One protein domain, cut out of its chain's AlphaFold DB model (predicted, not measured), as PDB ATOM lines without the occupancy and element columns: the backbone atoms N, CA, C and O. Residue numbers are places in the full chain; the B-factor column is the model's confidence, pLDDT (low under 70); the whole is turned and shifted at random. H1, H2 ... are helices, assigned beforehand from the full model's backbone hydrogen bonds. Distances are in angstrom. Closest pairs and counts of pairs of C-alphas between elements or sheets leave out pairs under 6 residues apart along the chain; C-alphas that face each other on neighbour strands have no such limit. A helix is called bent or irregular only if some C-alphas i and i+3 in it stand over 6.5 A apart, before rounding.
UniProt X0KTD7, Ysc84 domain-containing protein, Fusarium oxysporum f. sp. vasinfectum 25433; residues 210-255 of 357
ATOM      1  N   LEU A 210     139.831 120.149 147.081       82.69
ATOM      2  CA  LEU A 210     140.017 119.875 148.509       82.69
ATOM      3  C   LEU A 210     140.870 120.951 149.196       82.69
ATOM      4  O   LEU A 210     140.815 121.069 150.420       82.69
ATOM      5  N   ALA A 211     141.675 121.716 148.456       84.69
ATOM      6  CA  ALA A 211     142.304 122.939 148.951       84.69
ATOM      7  C   ALA A 211     141.273 124.071 149.112       84.69
ATOM      8  O   ALA A 211     141.152 124.626 150.202       84.69
ATOM      9  N   LEU A 212     140.466 124.350 148.081       84.50
ATOM     10  CA  LEU A 212     139.406 125.367 148.124       84.50
ATOM     11  C   LEU A 212     138.379 125.101 149.240       84.50
ATOM     12  O   LEU A 212     138.044 126.017 149.991       84.50
ATOM     13  N   GLU A 213     137.941 123.852 149.424       85.06
ATOM     14  CA  GLU A 213     136.984 123.499 150.481       85.06
ATOM     15  C   GLU A 213     137.555 123.680 151.904       85.06
ATOM     16  O   GLU A 213     136.791 123.977 152.824       85.06
ATOM     17  N   LYS A 214     138.880 123.574 152.105       87.06
ATOM     18  CA  LYS A 214     139.531 123.882 153.402       87.06
ATOM     19  C   LYS A 214     139.535 125.380 153.700       87.06
ATOM     20  O   LYS A 214     139.316 125.759 154.848       87.06
ATOM     21  N   GLU A 215     139.700 126.210 152.672       89.69
ATOM     22  CA  GLU A 215     139.578 127.674 152.756       89.69
ATOM     23  C   GLU A 215     138.107 128.152 152.778       89.69
ATOM     24  O   GLU A 215     137.827 129.350 152.737       89.69
ATOM     25  N   GLY A 216     137.138 127.228 152.856       86.56
ATOM     26  CA  GLY A 216     135.707 127.532 152.944       86.56
ATOM     27  C   GLY A 216     135.043 127.918 151.617       86.56
ATOM     28  O   GLY A 216     133.919 128.422 151.621       86.56
ATOM     29  N   LEU A 217     135.711 127.685 150.483       83.62
ATOM     30  CA  LEU A 217     135.219 127.989 149.139       83.62
ATOM     31  C   LEU A 217     134.577 126.740 148.512       83.62
ATOM     32  O   LEU A 217     135.260 125.784 148.158       83.62
ATOM     33  N   GLU A 218     133.251 126.747 148.358       85.19
ATOM     34  CA  GLU A 218     132.494 125.632 147.771       85.19
ATOM     35  C   GLU A 218     132.259 125.833 146.265       85.19
ATOM     36  O   GLU A 218     131.712 126.854 145.839       85.19
ATOM     37  N   ILE A 219     132.594 124.824 145.453       85.25
ATOM     38  CA  ILE A 219     132.258 124.806 144.024       85.25
ATOM     39  C   ILE A 219     130.792 124.396 143.841       85.25
ATOM     40  O   ILE A 219     130.367 123.327 144.284       85.25
ATOM     41  N   ARG A 220     130.025 125.224 143.123       87.75
ATOM     42  CA  ARG A 220     128.639 124.948 142.726       87.75
ATOM     43  C   ARG A 220     128.449 125.197 141.234       87.75
ATOM     44  O   ARG A 220     129.088 126.077 140.663       87.75
ATOM     45  N   ASP A 221     127.551 124.439 140.618       85.50
ATOM     46  CA  ASP A 221     127.143 124.632 139.225       85.50
ATOM     47  C   ASP A 221     126.577 126.051 139.009       85.50
ATOM     48  O   ASP A 221     125.715 126.525 139.757       85.50
ATOM     49  N   ALA A 222     127.049 126.737 137.966       83.06
ATOM     50  CA  ALA A 222     126.601 128.079 137.607       83.06
ATOM     51  C   ALA A 222     125.129 128.131 137.147       83.06
ATOM     52  O   ALA A 222     124.508 129.186 137.259       83.06
ATOM     53  N   ALA A 223     124.571 127.020 136.650       85.12
ATOM     54  CA  ALA A 223     123.197 126.938 136.156       85.12
ATOM     55  C   ALA A 223     122.203 126.379 137.191       85.12
ATOM     56  O   ALA A 223     121.092 126.894 137.305       85.12
ATOM     57  N   THR A 224     122.574 125.334 137.946       86.44
ATOM     58  CA  THR A 224     121.676 124.705 138.943       86.44
ATOM     59  C   THR A 224     121.979 125.060 140.400       86.44
ATOM     60  O   THR A 224     121.187 124.719 141.278       86.44
ATOM     61  N   HIS A 225     123.118 125.702 140.685       84.81
ATOM     62  CA  HIS A 225     123.642 125.960 142.036       84.81
ATOM     63  C   HIS A 225     123.791 124.714 142.929       84.81
ATOM     64  O   HIS A 225     123.961 124.834 144.143       84.81
ATOM     65  N   SER A 226     123.776 123.516 142.340       87.88
ATOM     66  CA  SER A 226     124.055 122.264 143.042       87.88
ATOM     67  C   SER A 226     125.564 122.046 143.221       87.88
ATOM     68  O   SER A 226     126.369 122.519 142.415       87.88
ATOM     69  N   ARG A 227     125.962 121.334 144.284       84.56
ATOM     70  CA  ARG A 227     127.353 120.897 144.490       84.56
ATOM     71  C   ARG A 227     127.644 119.693 143.576       84.56
ATOM     72  O   ARG A 227     126.910 118.704 143.674       84.56
ATOM     73  N   PRO A 228     128.674 119.733 142.709       85.19
ATOM     74  CA  PRO A 228     129.048 118.591 141.873       85.19
ATOM     75  C   PRO A 228     129.494 117.376 142.701       85.19
ATOM     76  O   PRO A 228     129.943 117.508 143.840       85.19
ATOM     77  N   SER A 229     129.404 116.178 142.121       84.62
ATOM     78  CA  SER A 229     129.991 114.971 142.714       84.62
ATOM     79  C   SER A 229     131.521 114.995 142.604       84.62
ATOM     80  O   SER A 229     132.067 115.546 141.653       84.62
ATOM     81  N   SER A 230     132.225 114.340 143.533       78.94
ATOM     82  CA  SER A 230     133.699 114.258 143.517       78.94
ATOM     83  C   SER A 230     134.259 113.689 142.207       78.94
ATOM     84  O   SER A 230     135.292 114.147 141.733       78.94
ATOM     85  N   GLN A 231     133.532 112.763 141.574       80.50
ATOM     86  CA  GLN A 231     133.869 112.177 140.270       80.50
ATOM     87  C   GLN A 231     133.946 113.202 139.125       80.50
ATOM     88  O   GLN A 231     134.619 112.951 138.129       80.50
ATOM     89  N   ALA A 232     133.297 114.367 139.250       83.25
ATOM     90  CA  ALA A 232     133.427 115.458 138.281       83.25
ATOM     91  C   ALA A 232     134.813 116.138 138.321       83.25
ATOM     92  O   ALA A 232     135.159 116.863 137.392       83.25
ATOM     93  N   PHE A 233     135.599 115.882 139.371       83.56
ATOM     94  CA  PHE A 233     136.949 116.401 139.587       83.56
ATOM     95  C   PHE A 233     138.021 115.292 139.519       83.56
ATOM     96  O   PHE A 233     139.139 115.467 139.991       83.56
ATOM     97  N   GLU A 234     137.710 114.141 138.914       83.69
ATOM     98  CA  GLU A 234     138.697 113.091 138.626       83.69
ATOM     99  C   GLU A 234     139.301 113.280 137.225       83.69
ATOM    100  O   GLU A 234     138.576 113.309 136.225       83.69
ATOM    101  N   TYR A 235     140.635 113.354 137.122       84.12
ATOM    102  CA  TYR A 235     141.321 113.497 135.833       84.12
ATOM    103  C   TYR A 235     141.217 112.212 134.990       84.12
ATOM    104  O   TYR A 235     142.020 111.285 135.109       84.12
ATOM    105  N   ASN A 236     140.216 112.170 134.110       83.94
ATOM    106  CA  ASN A 236     139.907 111.038 133.237       83.94
ATOM    107  C   ASN A 236     140.222 111.367 131.758       83.94
ATOM    108  O   ASN A 236     139.344 111.827 131.020       83.94
ATOM    109  N   PRO A 237     141.469 111.157 131.287       84.06
ATOM    110  CA  PRO A 237     141.862 111.461 129.911       84.06
ATOM    111  C   PRO A 237     141.222 110.493 128.904       84.06
ATOM    112  O   PRO A 237     140.990 109.320 129.201       84.06
ATOM    113  N   SER A 238     140.973 110.959 127.675       81.44
ATOM    114  CA  SER A 238     140.342 110.129 126.638       81.44
ATOM    115  C   SER A 238     141.264 108.995 126.147       81.44
ATOM    116  O   SER A 238     142.476 109.192 126.087       81.44
ATOM    117  N   PRO A 239     140.734 107.828 125.715       82.44
ATOM    118  CA  PRO A 239     141.551 106.685 125.273       82.44
ATOM    119  C   PRO A 239     142.545 106.967 124.137       82.44
ATOM    120  O   PRO A 239     143.557 106.280 124.012       82.44
ATOM    121  N   ASN A 240     142.263 107.988 123.322       85.25
ATOM    122  CA  ASN A 240     143.095 108.401 122.192       85.25
ATOM    123  C   ASN A 240     144.137 109.473 122.570       85.25
ATOM    124  O   ASN A 240     144.892 109.911 121.703       85.25
ATOM    125  N   SER A 241     144.178 109.937 123.825       82.31
ATOM    126  CA  SER A 241     145.116 110.976 124.247       82.31
ATOM    127  C   SER A 241     146.540 110.426 124.452       82.31
ATOM    128  O   SER A 241     146.714 109.270 124.858       82.31
ATOM    129  N   PRO A 242     147.592 111.250 124.268       78.19
ATOM    130  CA  PRO A 242     148.964 110.856 124.600       78.19
ATOM    131  C   PRO A 242     149.152 110.487 126.082       78.19
ATOM    132  O   PRO A 242     150.019 109.680 126.418       78.19
ATOM    133  N   THR A 243     148.335 111.058 126.974       75.94
ATOM    134  CA  THR A 243     148.429 110.868 128.427       75.94
ATOM    135  C   THR A 243     147.732 109.615 128.936       75.94
ATOM    136  O   THR A 243     148.120 109.121 129.995       75.94
ATOM    137  N   TYR A 244     146.766 109.051 128.198       81.19
ATOM    138  CA  TYR A 244     145.928 107.929 128.645       81.19
ATOM    139  C   TYR A 244     146.723 106.779 129.274       81.19
ATOM    140  O   TYR A 244     146.374 106.276 130.338       81.19
ATOM    141  N   LYS A 245     147.857 106.413 128.664       78.44
ATOM    142  CA  LYS A 245     148.720 105.307 129.112       78.44
ATOM    143  C   LYS A 245     149.379 105.527 130.482       78.44
ATOM    144  O   LYS A 245     149.777 104.529 131.082       78.44
ATOM    145  N   LYS A 246     149.501 106.773 130.969       76.31
ATOM    146  CA  LYS A 246     149.975 107.077 132.335       76.31
ATOM    147  C   LYS A 246     148.913 106.683 133.373       76.31
ATOM    148  O   LYS A 246     149.209 105.939 134.299       76.31
ATOM    149  N   PHE A 247     147.669 107.114 133.165       76.94
ATOM    150  CA  PHE A 247     146.570 106.954 134.127       76.94
ATOM    151  C   PHE A 247     145.901 105.570 134.033       76.94
ATOM    152  O   PHE A 247     145.691 104.908 135.047       76.94
ATOM    153  N   TYR A 248     145.662 105.061 132.817       70.69
ATOM    154  CA  TYR A 248     145.024 103.756 132.583       70.69
ATOM    155  C   TYR A 248     145.819 102.568 133.150       70.69
ATOM    156  O   TYR A 248     145.238 101.560 133.542       70.69
ATOM    157  N   ARG A 249     147.154 102.660 133.228       61.81
ATOM    158  CA  ARG A 249     147.966 101.572 133.795       61.81
ATOM    159  C   ARG A 249     147.731 101.411 135.305       61.81
ATOM    160  O   ARG A 249     147.787 100.289 135.800       61.81
ATOM    161  N   ARG A 250     147.411 102.504 136.010       58.84
ATOM    162  CA  ARG A 250     147.211 102.525 137.466       58.84
ATOM    163  C   ARG A 250     145.873 101.918 137.897       58.84
ATOM    164  O   ARG A 250     145.824 101.251 138.924       58.84
ATOM    165  N   SER A 251     144.802 102.080 137.113       56.81
ATOM    166  CA  SER A 251     143.479 101.529 137.465       56.81
ATOM    167  C   SER A 251     143.470  99.995 137.532       56.81
ATOM    168  O   SER A 251     142.799  99.422 138.392       56.81
ATOM    169  N   LEU A 252     144.279  99.331 136.699       58.09
ATOM    170  CA  LEU A 252     144.503  97.883 136.759       58.09
ATOM    171  C   LEU A 252     145.279  97.462 138.019       58.09
ATOM    172  O   LEU A 252     144.922  96.466 138.643       58.09
ATOM    173  N   GLU A 253     146.296  98.221 138.439       49.41
ATOM    174  CA  GLU A 253     147.044  97.924 139.670       49.41
ATOM    175  C   GLU A 253     146.188  98.134 140.926       49.41
ATOM    176  O   GLU A 253     146.164  97.263 141.802       49.41
ATOM    177  N   THR A 254     145.419  99.227 141.000       53.62
ATOM    178  CA  THR A 254     144.478  99.486 142.104       53.62
ATOM    179  C   THR A 254     143.486  98.331 142.270       53.62
ATOM    180  O   THR A 254     143.287  97.866 143.393       53.62
ATOM    181  N   GLY A 255     142.966  97.780 141.165       50.22
ATOM    182  CA  GLY A 255     142.080  96.608 141.168       50.22
ATOM    183  C   GLY A 255     142.703  95.313 141.716       50.22
ATOM    184  O   GLY A 255     141.972  94.405 142.100       50.22
TER     185      GLY A 255
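This is residues 210 to 255 of the 357 residues of the protein "Ysc84 domain-containing protein" of Fusarium oxysporum f. sp. vasinfectum 25433 (UniProt X0KTD7). Picture an extended, open chain with H1 and a folded-back loop at one end, the single short helix H2 near the middle, and the longer helix H3 at the other end. The loop, in residues 215 to 229, runs out from H1 and turns back around residues 221 to 226 on its way to H2. The printed part has 46 residues with three named helices, H1, H2 and H3 in that order, and no named strand; the class is all helix, though under half of the residues, 21 of 46, are in named elements. The whole is extended, with a radius of gyration of the C-alphas of 14.7 A and spans of 34 by 23 by 18 A.

Find C-alpha 210 at (140.017, 119.875, 148.509); there H1 begins, residues 210 to 214, 6.3 A from first to last C-alpha. Next look for H2, residues 230 to 233, 5.5 A long, starting at C-alpha 230, (133.699, 114.258, 143.517). Then go to H3, residues 244 to 255, 17.3 A long, which ends at C-alpha 255, (142.080, 96.608, 141.168). H3 is neither bent nor irregular, but only just: C-alphas 246 and 249 are 6.0 A apart.

Compare the C-alphas of the three helices and you will find that H1, H2 and H3 are apart from one another, with no C-alpha of one within 8 A of another. In the backbone, H1 has 0 of 1 O i to N i+4 pairs within hydrogen-bond range and 1 of 2 O i to N i+3 pairs, while H3 has 3 of 8 and 4 of 9. H2 is too short for an O i to N i+4 pair, and its one O i to N i+3 pair is within range.

The two C-alphas farthest apart are those of Ala 223 and Glu 253, 37.7 A. The printed part has no cut; the link from H1 to H2 is long, with 15 residues, and the link from H2 to H3 is short, with 10. Residues 211 to 217, of which 211 to 214 belong to H1, stand free, as do residues 221 to 226 and residues 249 to 255 of H3. In the B-factor column the mean pLDDT of the printed part is 78.9, and the model's confidence is under 70 at residues 249 to 255.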